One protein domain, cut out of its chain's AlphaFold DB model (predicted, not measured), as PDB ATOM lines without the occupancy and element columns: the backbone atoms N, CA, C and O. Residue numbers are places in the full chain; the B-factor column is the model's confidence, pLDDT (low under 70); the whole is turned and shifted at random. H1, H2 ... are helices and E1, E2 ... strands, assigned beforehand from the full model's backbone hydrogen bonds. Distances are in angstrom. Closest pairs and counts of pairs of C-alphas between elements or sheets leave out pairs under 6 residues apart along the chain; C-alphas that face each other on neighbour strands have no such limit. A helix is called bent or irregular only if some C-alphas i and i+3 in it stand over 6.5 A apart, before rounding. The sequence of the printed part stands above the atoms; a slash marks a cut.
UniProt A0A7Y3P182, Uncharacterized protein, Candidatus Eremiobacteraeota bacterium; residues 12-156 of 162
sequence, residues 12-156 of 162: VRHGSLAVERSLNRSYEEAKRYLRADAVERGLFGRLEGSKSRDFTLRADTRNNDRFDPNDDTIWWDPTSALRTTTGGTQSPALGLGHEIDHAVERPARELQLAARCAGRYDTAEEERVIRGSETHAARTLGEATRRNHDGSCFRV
ATOM      1  N   VAL A  12      61.063 127.614  80.310       98.06
ATOM      2  CA  VAL A  12      59.999 127.892  79.340       98.06
ATOM      3  C   VAL A  12      58.685 127.397  79.947       98.06
ATOM      4  O   VAL A  12      58.616 126.264  80.416       98.06
ATOM      5  N   ARG A  13      57.649 128.244  79.993       97.75
ATOM      6  CA  ARG A  13      56.355 127.881  80.597       97.75
ATOM      7  C   ARG A  13      55.418 127.245  79.572       97.75
ATOM      8  O   ARG A  13      55.205 127.803  78.498       97.75
ATOM      9  N   HIS A  14      54.794 126.147  79.982       98.00
ATOM     10  CA  HIS A  14      53.704 125.432  79.321       98.00
ATOM     11  C   HIS A  14      52.528 125.360  80.297       98.00
ATOM     12  O   HIS A  14      52.317 124.362  80.982       98.00
ATOM     13  N   GLY A  15      51.817 126.481  80.443       97.38
ATOM     14  CA  GLY A  15      50.790 126.634  81.476       97.38
ATOM     15  C   GLY A  15      51.375 126.527  82.891       97.38
ATOM     16  O   GLY A  15      52.234 127.337  83.263       97.38
ATOM     17  N   SER A  16      50.910 125.547  83.669       98.25
ATOM     18  CA  SER A  16      51.418 125.230  85.017       98.25
ATOM     19  C   SER A  16      52.760 124.490  85.028       98.25
ATOM     20  O   SER A  16      53.365 124.379  86.088       98.25
ATOM     21  N   LEU A  17      53.264 124.018  83.882       98.69
ATOM     22  CA  LEU A  17      54.576 123.372  83.797       98.69
ATOM     23  C   LEU A  17      55.679 124.383  83.447       98.69
ATOM     24  O   LEU A  17      55.590 125.102  82.449       98.69
ATOM     25  N   ALA A  18      56.755 124.410  84.228       98.62
ATOM     26  CA  ALA A  18      58.003 125.093  83.905       98.62
ATOM     27  C   ALA A  18      59.049 124.084  83.413       98.62
ATOM     28  O   ALA A  18      59.566 123.288  84.190       98.62
ATOM     29  N   VAL A  19      59.393 124.133  82.127       98.62
ATOM     30  CA  VAL A  19      60.379 123.234  81.513       98.62
ATOM     31  C   VAL A  19      61.740 123.906  81.469       98.62
ATOM     32  O   VAL A  19      61.851 125.033  80.982       98.62
ATOM     33  N   GLU A  20      62.782 123.240  81.963       97.88
ATOM     34  CA  GLU A  20      64.155 123.731  81.844       97.88
ATOM     35  C   GLU A  20      64.473 124.056  80.378       97.88
ATOM     36  O   GLU A  20      64.197 123.270  79.467       97.88
ATOM     37  N   ARG A  21      65.034 125.242  80.112       96.69
ATOM     38  CA  ARG A  21      65.203 125.744  78.738       96.69
ATOM     39  C   ARG A  21      66.011 124.791  77.849       96.69
ATOM     40  O   ARG A  21      65.718 124.695  76.659       96.69
ATOM     41  N   SER A  22      66.994 124.102  78.424       95.50
ATOM     42  CA  SER A  22      67.822 123.083  77.765       95.50
ATOM     43  C   SER A  22      66.994 121.897  77.244       95.50
ATOM     44  O   SER A  22      67.275 121.383  76.163       95.50
ATOM     45  N   LEU A  23      65.935 121.511  77.961       96.94
ATOM     46  CA  LEU A  23      65.057 120.390  77.626       96.94
ATOM     47  C   LEU A  23      63.913 120.752  76.687       96.94
ATOM     48  O   LEU A  23      63.337 119.859  76.071       96.94
ATOM     49  N   ASN A  24      63.554 122.033  76.571       98.12
ATOM     50  CA  ASN A  24      62.290 122.440  75.954       98.12
ATOM     51  C   ASN A  24      62.069 121.873  74.539       98.12
ATOM     52  O   ASN A  24      60.948 121.533  74.177       98.12
ATOM     53  N   ARG A  25      63.133 121.733  73.736       98.31
ATOM     54  CA  ARG A  25      63.031 121.114  72.405       98.31
ATOM     55  C   ARG A  25      62.663 119.629  72.491       98.31
ATOM     56  O   ARG A  25      61.764 119.197  71.777       98.31
ATOM     57  N   SER A  26      63.348 118.878  73.347       98.44
ATOM     58  CA  SER A  26      63.087 117.455  73.572       98.44
ATOM     59  C   SER A  26      61.705 117.229  74.181       98.44
ATOM     60  O   SER A  26      60.993 116.326  73.756       98.44
ATOM     61  N   TYR A  27      61.296 118.095  75.113       98.62
ATOM     62  CA  TYR A  27      59.956 118.080  75.696       98.62
ATOM     63  C   TYR A  27      58.870 118.235  74.628       98.62
ATOM     64  O   TYR A  27      57.946 117.432  74.567       98.62
ATOM     65  N   GLU A  28      58.996 119.223  73.740       98.81
ATOM     66  CA  GLU A  28      58.026 119.442  72.660       98.81
ATOM     67  C   GLU A  28      57.969 118.279  71.659       98.81
ATOM     68  O   GLU A  28      56.896 117.946  71.149       98.81
ATOM     69  N   GLU A  29      59.108 117.637  71.383       98.81
ATOM     70  CA  GLU A  29      59.161 116.428  70.557       98.81
ATOM     71  C   GLU A  29      58.432 115.257  71.233       98.81
ATOM     72  O   GLU A  29      57.523 114.676  70.633       98.81
ATOM     73  N   ALA A  30      58.764 114.963  72.495       98.81
ATOM     74  CA  ALA A  30      58.142 113.898  73.281       98.81
ATOM     75  C   ALA A  30      56.636 114.131  73.461       98.81
ATOM     76  O   ALA A  30      55.833 113.243  73.186       98.81
ATOM     77  N   LYS A  31      56.224 115.353  73.817       98.81
ATOM     78  CA  LYS A  31      54.816 115.751  73.937       98.81
ATOM     79  C   LYS A  31      54.054 115.530  72.636       98.81
ATOM     80  O   LYS A  31      52.943 115.005  72.655       98.81
ATOM     81  N   ARG A  32      54.612 115.929  71.489       98.75
ATOM     82  CA  ARG A  32      53.956 115.712  70.189       98.75
ATOM     83  C   ARG A  32      53.773 114.227  69.893       98.75
ATOM     84  O   ARG A  32      52.716 113.850  69.395       98.75
ATOM     85  N   TYR A  33      54.786 113.424  70.200       98.88
ATOM     86  CA  TYR A  33      54.766 111.978  70.017       98.88
ATOM     87  C   TYR A  33      53.723 111.304  70.922       98.88
ATOM     88  O   TYR A  33      52.795 110.674  70.419       98.88
ATOM     89  N   LEU A  34      53.793 111.537  72.235       98.81
ATOM     90  CA  LEU A  34      52.896 110.951  73.236       98.81
ATOM     91  C   LEU A  34      51.436 111.351  73.029       98.81
ATOM     92  O   LEU A  34      50.547 110.520  73.161       98.81
ATOM     93  N   ARG A  35      51.152 112.597  72.625       98.56
ATOM     94  CA  ARG A  35      49.769 113.068  72.404       98.56
ATOM     95  C   ARG A  35      49.053 112.395  71.227       98.56
ATOM     96  O   ARG A  35      47.855 112.654  71.045       98.56
ATOM     97  N   ALA A  36      49.727 111.553  70.439       98.50
ATOM     98  CA  ALA A  36      49.047 110.624  69.537       98.50
ATOM     99  C   ALA A  36      48.147 109.651  70.324       98.50
ATOM    100  O   ALA A  36      47.040 109.351  69.876       98.50
ATOM    101  N   ASP A  37      48.564 109.271  71.533       98.81
ATOM    102  CA  ASP A  37      47.772 108.518  72.494       98.81
ATOM    103  C   ASP A  37      46.753 109.399  73.238       98.81
ATOM    104  O   ASP A  37      47.028 110.537  73.627       98.81
ATOM    105  N   ALA A  38      45.531 108.888  73.407       98.69
ATOM    106  CA  ALA A  38      44.440 109.644  74.015       98.69
ATOM    107  C   ALA A  38      44.583 109.797  75.540       98.69
ATOM    108  O   ALA A  38      44.179 110.836  76.070       98.69
ATOM    109  N   VAL A  39      45.153 108.802  76.231       98.81
ATOM    110  CA  VAL A  39      45.385 108.855  77.682       98.81
ATOM    111  C   VAL A  39      46.484 109.865  77.969       98.81
ATOM    112  O   VAL A  39      46.233 110.822  78.700       98.81
ATOM    113  N   GLU A  40      47.630 109.748  77.298       98.81
ATOM    114  CA  GLU A  40      48.733 110.713  77.401       98.81
ATOM    115  C   GLU A  40      48.276 112.137  77.086       98.81
ATOM    116  O   GLU A  40      48.556 113.084  77.820       98.81
ATOM    117  N   ARG A  41      47.469 112.321  76.034       98.75
ATOM    118  CA  ARG A  41      46.894 113.636  75.718       98.75
ATOM    119  C   ARG A  41      46.089 114.223  76.878       98.75
ATOM    120  O   ARG A  41      46.147 115.436  77.087       98.75
ATOM    121  N   GLY A  42      45.356 113.387  77.610       98.81
ATOM    122  CA  GLY A  42      44.674 113.771  78.842       98.81
ATOM    123  C   GLY A  42      45.652 114.120  79.966       98.81
ATOM    124  O   GLY A  42      45.466 115.145  80.621       98.81
ATOM    125  N   LEU A  43      46.711 113.328  80.151       98.81
ATOM    126  CA  LEU A  43      47.760 113.565  81.149       98.81
ATOM    127  C   LEU A  43      48.439 114.929  80.961       98.81
ATOM    128  O   LEU A  43      48.421 115.743  81.883       98.81
ATOM    129  N   PHE A  44      48.910 115.240  79.748       98.75
ATOM    130  CA  PHE A  44      49.468 116.560  79.420       98.75
ATOM    131  C   PHE A  44      48.462 117.694  79.655       98.75
ATOM    132  O   PHE A  44      48.826 118.756  80.157       98.75
ATOM    133  N   GLY A  45      47.182 117.470  79.335       98.62
ATOM    134  CA  GLY A  45      46.120 118.440  79.607       98.62
ATOM    135  C   GLY A  45      45.950 118.741  81.099       98.62
ATOM    136  O   GLY A  45      45.761 119.899  81.468       98.62
ATOM    137  N   ARG A  46      46.057 117.722  81.964       98.62
ATOM    138  CA  ARG A  46      46.036 117.897  83.427       98.62
ATOM    139  C   ARG A  46      47.295 118.600  83.934       98.62
ATOM    140  O   ARG A  46      47.180 119.492  84.769       98.62
ATOM    141  N   LEU A  47      48.466 118.223  83.417       98.62
ATOM    142  CA  LEU A  47      49.764 118.735  83.860       98.62
ATOM    143  C   LEU A  47      49.927 120.224  83.543       98.62
ATOM    144  O   LEU A  47      50.283 121.001  84.420       98.62
ATOM    145  N   GLU A  48      49.643 120.620  82.300       98.44
ATOM    146  CA  GLU A  48      49.801 122.001  81.813       98.44
ATOM    147  C   GLU A  48      48.598 122.888  82.161       98.44
ATOM    148  O   GLU A  48      48.707 124.115  82.211       98.44
ATOM    149  N   GLY A  49      47.431 122.275  82.371       98.38
ATOM    150  CA  GLY A  49      46.177 122.960  82.682       98.38
ATOM    151  C   GLY A  49      45.868 123.086  84.174       98.38
ATOM    152  O   GLY A  49      44.835 123.674  84.513       98.38
ATOM    153  N   SER A  50      46.719 122.545  85.050       97.69
ATOM    154  CA  SER A  50      46.523 122.561  86.500       97.69
ATOM    155  C   SER A  50      46.316 123.986  87.023       97.69
ATOM    156  O   SER A  50      46.916 124.956  86.554       97.69
ATOM    157  N   LYS A  51      45.405 124.120  87.991       96.31
ATOM    158  CA  LYS A  51      45.080 125.392  88.665       96.31
ATOM    159  C   LYS A  51      45.503 125.419  90.127       96.31
ATOM    160  O   LYS A  51      45.411 126.463  90.760       96.31
ATOM    161  N   SER A  52      45.921 124.276  90.660       94.38
ATOM    162  CA  SER A  52      46.229 124.088  92.080       94.38
ATOM    163  C   SER A  52      47.689 123.735  92.343       94.38
ATOM    164  O   SER A  52      48.108 123.770  93.493       94.38
ATOM    165  N   ARG A  53      48.432 123.341  91.306       96.56
ATOM    166  CA  ARG A  53      49.823 122.882  91.380       96.56
ATOM    167  C   ARG A  53      50.604 123.429  90.198       96.56
ATOM    168  O   ARG A  53      50.074 123.414  89.083       96.56
ATOM    169  N   ASP A  54      51.825 123.861  90.473       97.62
ATOM    170  CA  ASP A  54      52.825 124.267  89.492       97.62
ATOM    171  C   ASP A  54      53.910 123.193  89.467       97.62
ATOM    172  O   ASP A  54      54.440 122.828  90.510       97.62
ATOM    173  N   PHE A  55      54.240 122.706  88.276       98.56
ATOM    174  CA  PHE A  55      55.184 121.612  88.081       98.56
ATOM    175  C   PHE A  55      56.486 122.124  87.479       98.56
ATOM    176  O   PHE A  55      56.492 123.099  86.718       98.56
ATOM    177  N   THR A  56      57.583 121.419  87.739       98.69
ATOM    178  CA  THR A  56      58.876 121.695  87.102       98.69
ATOM    179  C   THR A  56      59.367 120.462  86.350       98.69
ATOM    180  O   THR A  56      59.325 119.367  86.887       98.69
ATOM    181  N   LEU A  57      59.870 120.626  85.125       98.56
ATOM    182  CA  LEU A  57      60.582 119.575  84.390       98.56
ATOM    183  C   LEU A  57      62.068 119.931  84.306       98.56
ATOM    184  O   LEU A  57      62.422 120.982  83.756       98.56
ATOM    185  N   ARG A  58      62.928 119.060  84.837       97.81
ATOM    186  CA  ARG A  58      64.388 119.229  84.886       97.81
ATOM    187  C   ARG A  58      65.114 118.068  84.225       97.81
ATOM    188  O   ARG A  58      64.613 116.946  84.202       97.81
ATOM    189  N   ALA A  59      66.308 118.349  83.709       95.19
ATOM    190  CA  ALA A  59      67.141 117.320  83.103       95.19
ATOM    191  C   ALA A  59      67.663 116.339  84.157       95.19
ATOM    192  O   ALA A  59      68.291 116.747  85.138       95.19
ATOM    193  N   ASP A  60      67.467 115.048  83.906       91.00
ATOM    194  CA  ASP A  60      68.301 113.993  84.468       91.00
ATOM    195  C   ASP A  60      69.283 113.505  83.390       91.00
ATOM    196  O   ASP A  60      68.997 113.524  82.197       91.00
ATOM    197  N   THR A  61      70.489 113.131  83.804       83.81
ATOM    198  CA  THR A  61      71.553 112.615  82.916       83.81
ATOM    199  C   THR A  61      72.083 111.261  83.383       83.81
ATOM    200  O   THR A  61      73.107 110.777  82.898       83.81
ATOM    201  N   ARG A  62      71.416 110.658  84.372       86.38
ATOM    202  CA  ARG A  62      71.810 109.421  85.049       86.38
ATOM    203  C   ARG A  62      70.866 108.268  84.714       86.38
ATOM    204  O   ARG A  62      70.898 107.262  85.415       86.38
ATOM    205  N   ASN A  63      70.071 108.399  83.646       84.88
ATOM    206  CA  ASN A  63      69.073 107.414  83.225       84.88
ATOM    207  C   ASN A  63      68.025 107.102  84.314       84.88
ATOM    208  O   ASN A  63      67.629 105.947  84.461       84.88
ATOM    209  N   ASN A  64      67.647 108.104  85.115       83.19
ATOM    210  CA  ASN A  64      66.770 107.939  86.274       83.19
ATOM    211  C   ASN A  64      65.611 108.934  86.222       83.19
ATOM    212  O   ASN A  64      65.589 109.917  86.975       83.19
ATOM    213  N   ASP A  65      64.691 108.673  85.297       94.56
ATOM    214  CA  ASP A  65      63.408 109.363  85.262       94.56
ATOM    215  C   ASP A  65      62.709 109.166  86.617       94.56
ATOM    216  O   ASP A  65      62.816 108.096  87.218       94.56
ATOM    217  N   ARG A  66      62.136 110.242  87.166       96.75
ATOM    218  CA  ARG A  66      61.367 110.196  88.419       96.75
ATOM    219  C   ARG A  66      60.504 111.436  88.605       96.75
ATOM    220  O   ARG A  66      60.917 112.551  88.266       96.75
ATOM    221  N   PHE A  67      59.393 111.269  89.298       98.12
ATOM    222  CA  PHE A  67      58.607 112.341  89.882       98.12
ATOM    223  C   PHE A  67      58.911 112.493  91.383       98.12
ATOM    224  O   PHE A  67      58.910 111.522  92.135       98.12
ATOM    225  N   ASP A  68      59.174 113.724  91.834       96.75
ATOM    226  CA  ASP A  68      59.298 114.065  93.254       96.75
ATOM    227  C   ASP A  68      58.007 114.747  93.753       96.75
ATOM    228  O   ASP A  68      57.744 115.908  93.413       96.75
ATOM    229  N   PRO A  69      57.191 114.069  94.582       94.75
ATOM    230  CA  PRO A  69      55.936 114.624  95.083       94.75
ATOM    231  C   PRO A  69      56.123 115.723  96.140       94.75
ATOM    232  O   PRO A  69      55.136 116.346  96.534       94.75
ATOM    233  N   ASN A  70      57.343 115.958  96.639       94.06
ATOM    234  CA  ASN A  70      57.587 116.994  97.646       94.06
ATOM    235  C   ASN A  70      57.627 118.400  97.041       94.06
ATOM    236  O   ASN A  70      57.263 119.363  97.719       94.06
ATOM    237  N   ASP A  71      58.090 118.526  95.794       96.12
ATOM    238  CA  ASP A  71      58.272 119.815  95.121       96.12
ATOM    239  C   ASP A  71      57.686 119.878  93.701       96.12
ATOM    240  O   ASP A  71      57.898 120.860  92.987       96.12
ATOM    241  N   ASP A  72      56.911 118.863  93.308       97.88
ATOM    242  CA  ASP A  72      56.263 118.752  92.000       97.88
ATOM    243  C   ASP A  72      57.260 118.778  90.817       97.88
ATOM    244  O   ASP A  72      56.951 119.267  89.721       97.88
ATOM    245  N   THR A  73      58.463 118.225  91.018       98.44
ATOM    246  CA  THR A  73      59.495 118.120  89.977       98.44
ATOM    247  C   THR A  73      59.478 116.769  89.275       98.44
ATOM    248  O   THR A  73      59.650 115.722  89.890       98.44
ATOM    249  N   ILE A  74      59.385 116.802  87.949       98.75
ATOM    250  CA  ILE A  74      59.701 115.683  87.065       98.75
ATOM    251  C   ILE A  74      61.170 115.813  86.649       98.75
ATOM    252  O   ILE A  74      61.589 116.830  86.084       98.75
ATOM    253  N   TRP A  75      61.955 114.782  86.922       98.50
ATOM    254  CA  TRP A  75      63.309 114.606  86.414       98.50
ATOM    255  C   TRP A  75      63.244 113.660  85.226       98.50
ATOM    256  O   TRP A  75      62.688 112.574  85.347       98.50
ATOM    257  N   TRP A  76      63.779 114.083  84.084       98.56
ATOM    258  CA  TRP A  76      63.679 113.313  82.847       98.56
ATOM    259  C   TRP A  76      64.968 113.369  82.036       98.56
ATOM    260  O   TRP A  76      65.532 114.449  81.812       98.56
ATOM    261  N   ASP A  77      65.410 112.210  81.561       97.88
ATOM    262  CA  ASP A  77      66.519 112.059  80.635       97.88
ATOM    263  C   ASP A  77      65.996 111.846  79.200       97.88
ATOM    264  O   ASP A  77      65.620 110.733  78.826       97.88
ATOM    265  N   PRO A  78      66.050 112.867  78.321       97.56
ATOM    266  CA  PRO A  78      65.489 112.805  76.965       97.56
ATOM    267  C   PRO A  78      66.218 111.846  76.014       97.56
ATOM    268  O   PRO A  78      65.916 111.794  74.822       97.56
ATOM    269  N   THR A  79      67.229 111.144  76.513       97.50
ATOM    270  CA  THR A  79      68.156 110.315  75.746       97.50
ATOM    271  C   THR A  79      68.348 108.932  76.367       97.50
ATOM    272  O   THR A  79      69.157 108.155  75.860       97.50
ATOM    273  N   SER A  80      67.607 108.611  77.432       97.62
ATOM    274  CA  SER A  80      67.609 107.308  78.094       97.62
ATOM    275  C   SER A  80      66.412 106.472  77.637       97.62
ATOM    276  O   SER A  80      65.313 106.597  78.163       97.62
ATOM    277  N   ALA A  81      66.612 105.627  76.627       98.00
ATOM    278  CA  ALA A  81      65.621 104.639  76.206       98.00
ATOM    279  C   ALA A  81      65.695 103.400  77.111       98.00
ATOM    280  O   ALA A  81      66.745 103.123  77.693       98.00
ATOM    281  N   LEU A  82      64.623 102.609  77.188       97.94
ATOM    282  CA  LEU A  82      64.562 101.424  78.047       97.94
ATOM    283  C   LEU A  82      64.482 100.140  77.220       97.94
ATOM    284  O   LEU A  82      63.611  99.980  76.367       97.94
ATOM    285  N   ARG A  83      65.364  99.176  77.494       98.06
ATOM    286  CA  ARG A  83      65.195  97.790  77.044       98.06
ATOM    287  C   ARG A  83      64.400  97.033  78.100       98.06
ATOM    288  O   ARG A  83      64.864  96.894  79.232       98.06
ATOM    289  N   THR A  84      63.210  96.555  77.739       97.12
ATOM    290  CA  THR A  84      62.328  95.880  78.700       97.12
ATOM    291  C   THR A  84      62.807  94.453  78.970       97.12
ATOM    292  O   THR A  84      63.392  93.797  78.103       97.12
ATOM    293  N   THR A  85      62.510  93.928  80.156       95.69
ATOM    294  CA  THR A  85      62.799  92.522  80.497       95.69
ATOM    295  C   THR A  85      61.907  91.524  79.750       95.69
ATOM    296  O   THR A  85      62.251  90.352  79.621       95.69
ATOM    297  N   THR A  86      60.768  91.981  79.223       88.69
ATOM    298  CA  THR A  86      59.832  91.181  78.419       88.69
ATOM    299  C   THR A  86      60.149  91.200  76.922       88.69
ATOM    300  O   THR A  86      59.431  90.571  76.145       88.69
ATOM    301  N   GLY A  87      61.223  91.886  76.518       92.12
ATOM    302  CA  GLY A  87      61.653  92.034  75.130       92.12
ATOM    303  C   GLY A  87      61.171  93.331  74.474       92.12
ATOM    304  O   GLY A  87      60.132  93.891  74.820       92.12
ATOM    305  N   GLY A  88      61.946  93.816  73.502       97.25
ATOM    306  CA  GLY A  88      61.705  95.097  72.834       97.25
ATOM    307  C   GLY A  88      62.169  96.310  73.646       97.25
ATOM    308  O   GLY A  88      62.835  96.179  74.678       97.25
ATOM    309  N   THR A  89      61.852  97.498  73.137       98.50
ATOM    310  CA  THR A  89      62.338  98.776  73.664       98.50
ATOM    311  C   THR A  89      61.220  99.811  73.785       98.50
ATOM    312  O   THR A  89      60.220  99.762  73.060       98.50
ATOM    313  N   GLN A  90      61.404 100.722  74.734       98.62
ATOM    314  CA  GLN A  90      60.578 101.899  74.984       98.62
ATOM    315  C   GLN A  90      61.436 103.156  74.807       98.62
ATOM    316  O   GLN A  90      62.632 103.143  75.114       98.62
ATOM    317  N   SER A  91      60.843 104.220  74.276       98.75
ATOM    318  CA  SER A  91      61.531 105.488  74.036       98.75
ATOM    319  C   SER A  91      61.662 106.323  75.320       98.75
ATOM    320  O   SER A  91      60.867 106.144  76.247       98.75
ATOM    321  N   PRO A  92      62.605 107.285  75.384       98.69
ATOM    322  CA  PRO A  92      62.654 108.247  76.486       98.69
ATOM    323  C   PRO A  92      61.345 109.030  76.652       98.69
ATOM    324  O   PRO A  92      60.990 109.428  77.757       98.69
ATOM    325  N   ALA A  93      60.601 109.263  75.565       98.81
ATOM    326  CA  ALA A  93      59.291 109.893  75.632       98.81
ATOM    327  C   ALA A  93      58.307 109.052  76.456       98.81
ATOM    328  O   ALA A  93      57.562 109.614  77.247       98.81
ATOM    329  N   LEU A  94      58.315 107.724  76.332       98.75
ATOM    330  CA  LEU A  94      57.435 106.893  77.151       98.75
ATOM    331  C   LEU A  94      57.797 106.960  78.646       98.75
ATOM    332  O   LEU A  94      56.889 106.991  79.473       98.75
ATOM    333  N   GLY A  95      59.088 107.091  78.978       98.50
ATOM    334  CA  GLY A  95      59.549 107.400  80.340       98.50
ATOM    335  C   GLY A  95      59.011 108.739  80.861       98.50
ATOM    336  O   GLY A  95      58.497 108.817  81.969       98.50
ATOM    337  N   LEU A  96      58.983 109.785  80.025       98.81
ATOM    338  CA  LEU A  96      58.331 111.048  80.398       98.81
ATOM    339  C   LEU A  96      56.827 110.874  80.666       98.81
ATOM    340  O   LEU A  96      56.317 111.434  81.632       98.81
ATOM    341  N   GLY A  97      56.108 110.139  79.809       98.88
ATOM    342  CA  GLY A  97      54.670 109.884  79.987       98.88
ATOM    343  C   GLY A  97      54.362 109.170  81.306       98.88
ATOM    344  O   GLY A  97      53.443 109.566  82.027       98.88
ATOM    345  N   HIS A  98      55.205 108.198  81.663       98.81
ATOM    346  CA  HIS A  98      55.174 107.503  82.947       98.81
ATOM    347  C   HIS A  98      55.254 108.488  84.128       98.81
ATOM    348  O   HIS A  98      54.329 108.553  84.939       98.81
ATOM    349  N   GLU A  99      56.287 109.337  84.179       98.81
ATOM    350  CA  GLU A  99      56.449 110.303  85.279       98.81
ATOM    351  C   GLU A  99      55.361 111.376  85.318       98.81
ATOM    352  O   GLU A  99      54.989 111.883  86.380       98.81
ATOM    353  N   ILE A 100      54.814 111.742  84.157       98.88
ATOM    354  CA  ILE A 100      53.683 112.663  84.107       98.88
ATOM    355  C   ILE A 100      52.460 112.034  84.780       98.88
ATOM    356  O   ILE A 100      51.757 112.757  85.487       98.88
ATOM    357  N   ASP A 101      52.177 110.738  84.601       98.88
ATOM    358  CA  ASP A 101      51.029 110.100  85.263       98.88
ATOM    359  C   ASP A 101      51.134 110.198  86.792       98.88
ATOM    360  O   ASP A 101      50.170 110.641  87.424       98.88
ATOM    361  N   HIS A 102      52.310 109.913  87.362       98.62
ATOM    362  CA  HIS A 102      52.597 110.168  88.781       98.62
ATOM    363  C   HIS A 102      52.323 111.629  89.153       98.62
ATOM    364  O   HIS A 102      51.563 111.928  90.080       98.62
ATOM    365  N   ALA A 103      52.867 112.569  88.375       98.50
ATOM    366  CA  ALA A 103      52.739 113.992  88.658       98.50
ATOM    367  C   ALA A 103      51.277 114.458  88.733       98.50
ATOM    368  O   ALA A 103      50.925 115.267  89.594       98.50
ATOM    369  N   VAL A 104      50.401 113.954  87.859       98.31
ATOM    370  CA  VAL A 104      48.997 114.394  87.780       98.31
ATOM    371  C   VAL A 104      48.001 113.519  88.548       98.31
ATOM    372  O   VAL A 104      46.795 113.809  88.525       98.31
ATOM    373  N   GLU A 105      48.456 112.486  89.256       98.06
ATOM    374  CA  GLU A 105      47.643 111.787  90.252       98.06
ATOM    375  C   GLU A 105      47.408 112.674  91.490       98.06
ATOM    376  O   GLU A 105      48.099 113.663  91.767       98.06
ATOM    377  N   ARG A 106      46.334 112.383  92.226       96.50
ATOM    378  CA  ARG A 106      46.011 113.067  93.475       96.50
ATOM    379  C   ARG A 106      47.091 112.736  94.512       96.50
ATOM    380  O   ARG A 106      47.240 111.554  94.815       96.50
ATOM    381  N   PRO A 107      47.720 113.727  95.174       95.81
ATOM    382  CA  PRO A 107      48.840 113.480  96.093       95.81
ATOM    383  C   PRO A 107      48.556 112.441  97.186       95.81
ATOM    384  O   PRO A 107      49.391 111.596  97.488       95.81
ATOM    385  N   ALA A 108      47.346 112.452  97.757       96.19
ATOM    386  CA  ALA A 108      46.958 111.474  98.774       96.19
ATOM    387  C   ALA A 108      46.871 110.038  98.226       96.19
ATOM    388  O   ALA A 108      47.161 109.090  98.951       96.19
ATOM    389  N   ARG A 109      46.457 109.877  96.964       97.25
ATOM    390  CA  ARG A 109      46.362 108.572  96.305       97.25
ATOM    391  C   ARG A 109      47.733 108.087  95.847       97.25
ATOM    392  O   ARG A 109      48.039 106.928  96.096       97.25
ATOM    393  N   GLU A 110      48.534 108.981  95.271       96.88
ATOM    394  CA  GLU A 110      49.935 108.739  94.912       96.88
ATOM    395  C   GLU A 110      50.699 108.168  96.111       96.88
ATOM    396  O   GLU A 110      51.179 107.039  96.083       96.88
ATOM    397  N   LEU A 111      50.681 108.888  97.240       96.38
ATOM    398  CA  LEU A 111      51.359 108.461  98.463       96.38
ATOM    399  C   LEU A 111      50.810 107.134  99.011       96.38
ATOM    400  O   LEU A 111      51.570 106.283  99.473       96.38
ATOM    401  N   GLN A 112      49.488 106.946  98.971       97.81
ATOM    402  CA  GLN A 112      48.855 105.716  99.447       97.81
ATOM    403  C   GLN A 112      49.288 104.492  98.630       97.81
ATOM    404  O   GLN A 112      49.516 103.427  99.207       97.81
ATOM    405  N   LEU A 113      49.361 104.618  97.304       97.81
ATOM    406  CA  LEU A 113      49.725 103.519  96.413       97.81
ATOM    407  C   LEU A 113      51.241 103.282  96.404       97.81
ATOM    408  O   LEU A 113      51.659 102.123  96.455       97.81
ATOM    409  N   ALA A 114      52.052 104.341  96.462       97.00
ATOM    410  CA  ALA A 114      53.509 104.249  96.555       97.00
ATOM    411  C   ALA A 114      53.963 103.549  97.850       97.00
ATOM    412  O   ALA A 114      54.936 102.801  97.858       97.00
ATOM    413  N   ALA A 115      53.215 103.704  98.950       97.38
ATOM    414  CA  ALA A 115      53.500 103.027 100.218       97.38
ATOM    415  C   ALA A 115      53.184 101.515 100.215       97.38
ATOM    416  O   ALA A 115      53.501 100.811 101.178       97.38
ATOM    417  N   ARG A 116      52.533 100.993  99.169       98.06
ATOM    418  CA  ARG A 116      52.122  99.588  99.087       98.06
ATOM    419  C   ARG A 116      53.034  98.817  98.140       98.06
ATOM    420  O   ARG A 116      52.995  99.038  96.939       98.06
ATOM    421  N   CYS A 117      53.761  97.833  98.666       97.19
ATOM    422  CA  CYS A 117      54.577  96.924  97.857       97.19
ATOM    423  C   CYS A 117      53.735  96.140  96.827       97.19
ATOM    424  O   CYS A 117      52.679  95.598  97.177       97.19
ATOM    425  N   ALA A 118      54.228  96.032  95.587       97.31
ATOM    426  CA  ALA A 118      53.596  95.276  94.500       97.31
ATOM    427  C   ALA A 118      54.572  94.358  93.738       97.31
ATOM    428  O   ALA A 118      54.541  94.244  92.509       97.31
ATOM    429  N   GLY A 119      55.429  93.643  94.471       96.75
ATOM    430  CA  GLY A 119      56.292  92.598  93.912       96.75
ATOM    431  C   GLY A 119      57.177  93.123  92.781       96.75
ATOM    432  O   GLY A 119      57.967  94.027  92.994       96.75
ATOM    433  N   ARG A 120      57.019  92.577  91.569       96.94
ATOM    434  CA  ARG A 120      57.825  92.944  90.385       96.94
ATOM    435  C   ARG A 120      57.593  94.365  89.855       96.94
ATOM    436  O   ARG A 120      58.195  94.732  88.856       96.94
ATOM    437  N   TYR A 121      56.653  95.106  90.427       97.62
ATOM    438  CA  TYR A 121      56.427  96.511  90.100       97.62
ATOM    439  C   TYR A 121      57.005  97.444  91.166       97.62
ATOM    440  O   TYR A 121      56.826  98.639  91.052       97.62
ATOM    441  N   ASP A 122      57.647  96.922  92.213       97.31
ATOM    442  CA  ASP A 122      58.052  97.642  93.426       97.31
ATOM    443  C   ASP A 122      56.868  98.162  94.249       97.31
ATOM    444  O   ASP A 122      56.646  97.678  95.366       97.31
ATOM    445  N   THR A 123      56.044  99.056  93.696       98.50
ATOM    446  CA  THR A 123      54.880  99.647  94.372       98.50
ATOM    447  C   THR A 123      53.576  99.478  93.587       98.50
ATOM    448  O   THR A 123      53.560  99.207  92.387       98.50
ATOM    449  N   ALA A 124      52.439  99.616  94.271       98.50
ATOM    450  CA  ALA A 124      51.127  99.566  93.631       98.50
ATOM    451  C   ALA A 124      50.887 100.768  92.704       98.50
ATOM    452  O   ALA A 124      50.023 100.694  91.831       98.50
ATOM    453  N   GLU A 125      51.633 101.854  92.905       98.50
ATOM    454  CA  GLU A 125      51.570 103.052  92.075       98.50
ATOM    455  C   GLU A 125      52.305 102.839  90.749       98.50
ATOM    456  O   GLU A 125      51.710 102.982  89.685       98.50
ATOM    457  N   GLU A 126      53.515 102.293  90.805       98.44
ATOM    458  CA  GLU A 126      54.233 101.796  89.628       98.44
ATOM    459  C   GLU A 126      53.405 100.768  88.839       98.44
ATOM    460  O   GLU A 126      53.281 100.837  87.615       98.44
ATOM    461  N   GLU A 127      52.750  99.817  89.525       98.62
ATOM    462  CA  GLU A 127      51.862  98.857  88.856       98.62
ATOM    463  C   GLU A 127      50.694  99.558  88.141       98.62
ATOM    464  O   GLU A 127      50.320  99.148  87.033       98.62
ATOM    465  N   ARG A 128      50.117 100.605  88.750       98.62
ATOM    466  CA  ARG A 128      49.024 101.397  88.169       98.62
ATOM    467  C   ARG A 128      49.482 102.100  86.894       98.62
ATOM    468  O   ARG A 128      48.767 102.006  85.893       98.62
ATOM    469  N   VAL A 129      50.629 102.772  86.921       98.75
ATOM    470  CA  VAL A 129      51.168 103.519  85.774       98.75
ATOM    471  C   VAL A 129      51.592 102.560  84.661       98.75
ATOM    472  O   VAL A 129      51.076 102.647  83.543       98.75
ATOM    473  N   ILE A 130      52.411 101.549  84.978       98.69
ATOM    474  CA  ILE A 130      52.948 100.592  83.997       98.69
ATOM    475  C   ILE A 130      51.829  99.848  83.273       98.69
ATOM    476  O   ILE A 130      51.850  99.709  82.049       98.69
ATOM    477  N   ARG A 131      50.822  99.350  84.003       98.44
ATOM    478  CA  ARG A 131      49.687  98.640  83.385       98.44
ATOM    479  C   ARG A 131      48.660  99.576  82.755       98.44
ATOM    480  O   ARG A 131      47.859  99.108  81.944       98.44
ATOM    481  N   GLY A 132      48.648 100.835  83.173       98.69
ATOM    482  CA  GLY A 132      47.697 101.856  82.771       98.69
ATOM    483  C   GLY A 132      48.193 102.659  81.577       98.69
ATOM    484  O   GLY A 132      48.207 102.156  80.450       98.69
ATOM    485  N   SER A 133      48.536 103.919  81.838       98.81
ATOM    486  CA  SER A 133      48.943 104.915  80.841       98.81
ATOM    487  C   SER A 133      50.116 104.439  79.997       98.81
ATOM    488  O   SER A 133      49.996 104.427  78.774       98.81
ATOM    489  N   GLU A 134      51.179 103.930  80.620       98.81
ATOM    490  CA  GLU A 134      52.385 103.498  79.912       98.81
ATOM    491  C   GLU A 134      52.077 102.367  78.916       98.81
ATOM    492  O   GLU A 134      52.411 102.455  77.736       98.81
ATOM    493  N   THR A 135      51.370 101.315  79.347       98.75
ATOM    494  CA  THR A 135      50.961 100.219  78.448       98.75
ATOM    495  C   THR A 135      50.005 100.701  77.353       98.75
ATOM    496  O   THR A 135      50.067 100.200  76.226       98.75
ATOM    497  N   HIS A 136      49.099 101.633  77.661       98.81
ATOM    498  CA  HIS A 136      48.167 102.186  76.680       98.81
ATOM    499  C   HIS A 136      48.922 102.962  75.589       98.81
ATOM    500  O   HIS A 136      48.780 102.649  74.405       98.81
ATOM    501  N   ALA A 137      49.804 103.875  75.993       98.88
ATOM    502  CA  ALA A 137      50.656 104.649  75.102       98.88
ATOM    503  C   ALA A 137      51.606 103.757  74.298       98.88
ATOM    504  O   ALA A 137      51.665 103.886  73.076       98.88
ATOM    505  N   ALA A 138      52.268 102.787  74.937       98.69
ATOM    506  CA  ALA A 138      53.145 101.837  74.257       98.69
ATOM    507  C   ALA A 138      52.415 101.109  73.121       98.69
ATOM    508  O   ALA A 138      52.925 101.024  72.006       98.69
ATOM    509  N   ARG A 139      51.183 100.640  73.358       98.69
ATOM    510  CA  ARG A 139      50.369  99.990  72.317       98.69
ATOM    511  C   ARG A 139      50.024 100.941  71.178       98.69
ATOM    512  O   ARG A 139      50.173 100.559  70.021       98.69
ATOM    513  N   THR A 140      49.588 102.159  71.491       98.81
ATOM    514  CA  THR A 140      49.234 103.166  70.480       98.81
ATOM    515  C   THR A 140      50.433 103.564  69.617       98.81
ATOM    516  O   THR A 140      50.301 103.745  68.408       98.81
ATOM    517  N   LEU A 141      51.612 103.670  70.226       98.56
ATOM    518  CA  LEU A 141      52.852 104.133  69.600       98.56
ATOM    519  C   LEU A 141      53.688 102.986  68.997       98.56
ATOM    520  O   LEU A 141      54.732 103.217  68.377       98.56
ATOM    521  N   GLY A 142      53.225 101.745  69.160       98.38
ATOM    522  CA  GLY A 142      53.899 100.535  68.695       98.38
ATOM    523  C   GLY A 142      55.203 100.235  69.436       98.38
ATOM    524  O   GLY A 142      56.102  99.650  68.837       98.38
ATOM    525  N   GLU A 143      55.350 100.683  70.681       98.56
ATOM    526  CA  GLU A 143      56.476 100.383  71.573       98.56
ATOM    527  C   GLU A 143      56.258  99.088  72.369       98.56
ATOM    528  O   GLU A 143      55.167  98.513  72.393       98.56
ATOM    529  N   ALA A 144      57.313  98.607  73.030       98.25
ATOM    530  CA  ALA A 144      57.202  97.433  73.881       98.25
ATOM    531  C   ALA A 144      56.378  97.734  75.142       98.25
ATOM    532  O   ALA A 144      56.595  98.728  75.828       98.25
ATOM    533  N   THR A 145      55.465  96.830  75.490       98.12
ATOM    534  CA  THR A 145      54.843  96.811  76.821       98.12
ATOM    535  C   THR A 145      55.715  96.020  77.786       98.12
ATOM    536  O   THR A 145      56.240  94.976  77.391       98.12
ATOM    537  N   ARG A 146      55.761  96.418  79.058       96.69
ATOM    538  CA  ARG A 146      56.428  95.663  80.128       96.69
ATOM    539  C   ARG A 146      55.444  95.165  81.185       96.69
ATOM    540  O   ARG A 146      54.288  95.581  81.249       96.69
ATOM    541  N   ARG A 147      55.874  94.181  81.980       95.31
ATOM    542  CA  ARG A 147      55.068  93.567  83.056       95.31
ATOM    543  C   ARG A 147      55.761  93.620  84.420       95.31
ATOM    544  O   ARG A 147      55.375  92.871  85.313       95.31
ATOM    545  N   ASN A 148      56.774  94.461  84.554       96.25
ATOM    546  CA  ASN A 148      57.521  94.750  85.774       96.25
ATOM    547  C   ASN A 148      58.120  96.155  85.665       96.25
ATOM    548  O   ASN A 148      58.074  96.758  84.590       96.25
ATOM    549  N   HIS A 149      58.650  96.643  86.782       95.25
ATOM    550  CA  HIS A 149      59.341  97.924  86.854       95.25
ATOM    551  C   HIS A 149      60.789  97.845  86.318       95.25
ATOM    552  O   HIS A 149      61.394  98.852  85.966       95.25
ATOM    553  N   ASP A 150      61.314  96.632  86.136       94.50
ATOM    554  CA  ASP A 150      62.678  96.398  85.673       94.50
ATOM    555  C   ASP A 150      62.920  96.746  84.191       94.50
ATOM    556  O   ASP A 150      62.039  96.686  83.324       94.50
ATOM    557  N   GLY A 151      64.190  96.979  83.870       94.94
ATOM    558  CA  GLY A 151      64.694  97.113  82.510       94.94
ATOM    559  C   GLY A 151      66.169  97.503  82.502       94.94
ATOM    560  O   GLY A 151      66.849  97.482  83.526       94.94
ATOM    561  N   SER A 152      66.701  97.826  81.330       96.69
ATOM    562  CA  SER A 152      68.062  98.354  81.209       96.69
ATOM    563  C   SER A 152      68.084  99.544  80.271       96.69
ATOM    564  O   SER A 152      67.728  99.421  79.095       96.69
ATOM    565  N   CYS A 153      68.505 100.692  80.794       96.75
ATOM    566  CA  CYS A 153      68.584 101.921  80.023       96.75
ATOM    567  C   CYS A 153      69.714 101.866  78.984       96.75
ATOM    568  O   CYS A 153      70.780 101.291  79.225       96.75
ATOM    569  N   PHE A 154      69.501 102.490  77.830       96.62
ATOM    570  CA  PHE A 154      70.509 102.684  76.792       96.62
ATOM    571  C   PHE A 154      70.336 104.048  76.120       96.62
ATOM    572  O   PHE A 154      69.271 104.659  76.168       96.62
ATOM    573  N   ARG A 155      71.411 104.552  75.506       97.06
ATOM    574  CA  ARG A 155      71.439 105.912  74.960       97.06
ATOM    575  C   ARG A 155      70.893 105.969  73.540       97.06
ATOM    576  O   ARG A 155      71.301 105.180  72.691       97.06
ATOM    577  N   VAL A 156      70.043 106.957  73.287       97.56
ATOM    578  CA  VAL A 156      69.516 107.310  71.961       97.56
ATOM    579  C   VAL A 156      69.735 108.796  71.671       97.56
ATOM    580  O   VAL A 156      70.046 109.569  72.576       97.56
TER     581      VAL A 156
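This is residues 12 to 156 of the 162 residues of an uncharacterized protein of Candidatus Eremiobacteraeota bacterium (UniProt A0A7Y3P182). One helix, H3, runs through the middle of a rounded domain, with a small twisted sheet of five strands over one side of it and the helices H1, H2 and H5 crossing it on its other sides; the sheet's other face is bare of helices. A separate two-stranded ribbon, E6 and E7, lies by the first residues of H3, and the short helix H4 makes a corner with H5, meeting its residues 124 to 126. The printed part has 145 residues, with five named helices and seven named strands in the order E1 E2 H1 H2 E3 E4 E5 E6 H3 H4 H5 E7. The larger sheet has the order E1 E2 E3 E5 E4 and is mixed, the ribbon is antiparallel, and the class is mixed, helices and strands. The whole is compact, with a radius of gyration of the C-alphas of 14.0 A and spans of 37 by 34 by 29 A.

E1 is residues 12 to 14, with C-alpha 12 at (59.999, 127.892, 79.340), and E2 is residues 17 to 20. H1, residues 24 to 34, is 15.1 A long from first to last C-alpha, and H2, residues 38 to 49, is 16.0 A long. E3 is residues 55 to 59 and 13.6 A long, E4 residues 66 to 68, E5 residues 73 to 76, and E6 residues 80 to 84 and 12.6 A long. H3, residues 92 to 104, is 18.8 A long and begins with C-alpha 92 at (62.654, 108.247, 76.486). H4 is residues 107 to 114, and H5, residues 124 to 141, is the longest helix at 24.5 A. H5 is only just irregular: C-alphas 130 and 133 are 6.7 A apart. E7, residues 151 to 155, is 13.4 A long and ends with C-alpha 155 at (71.439, 105.912, 74.960).

E1 and E2 are an antiparallel hairpin, with N 12 and O 19 2.8 A apart, within hydrogen-bond range. E2 and E3 are parallel, with N 57 and O 18 at 2.8 A; E2, H1, H2 and E3 form a strand-helix-strand unit, two parallel neighbour strands with helices between, and its crossover is left-handed. E3 and E5 are parallel, with N 74 and O 56 at 2.8 A, and the hairpin E4 and E5 is antiparallel, with N 68 and O 73 at 2.8 A. H1 and H3 lie on the same face of this sheet, making two layers, helices over one face of a sheet. H3 lies over E5 and E4 at a height over the sheet of 8.2 A and runs along the strands, at 10 degrees to E5 on the local plane. H2 only grazes the sheet with residues 44 to 49. H1 and H2, a helical hairpin, only just touch, with 3 pairs of C-alphas within 8 A, the closest being Leu 34 and Glu 40 at 5.9 A. H3 touches H1 with residues 92 to 97 alone, about perpendicular at 86 degrees; the closest C-alphas, of Ala 30 and Ala 93, are 4.8 A apart. H3 touches H2 at a steep tilt of 58 degrees, the same way, with the C-alphas of Leu 47 and Val 104 5.9 A apart. H3 touches H5 at a steep tilt of 46 degrees, opposite ways, with the C-alphas of His 98 and Glu 134 5.7 A apart. H4 touches H5, about perpendicular at 84 degrees, where the C-alphas of Leu 113 and Glu 125 are 4.7 A apart. E6 and E7 are antiparallel, with N 154 and O 81 at 2.8 A; the closest C-alphas of E6 and H3, of Ala 81 and Pro 92, are 4.7 A apart. Every O i to N i+4 pair is within hydrogen-bond range in H1, H2, H3 and H4, and 12 of 14 are in H5.

The two C-alphas farthest apart, of Lys 51 and Gly 87, are 39.6 A apart. The printed part has no cut, and no link is long. The mean pLDDT of the printed part is 97.3, and no printed residue is under 70.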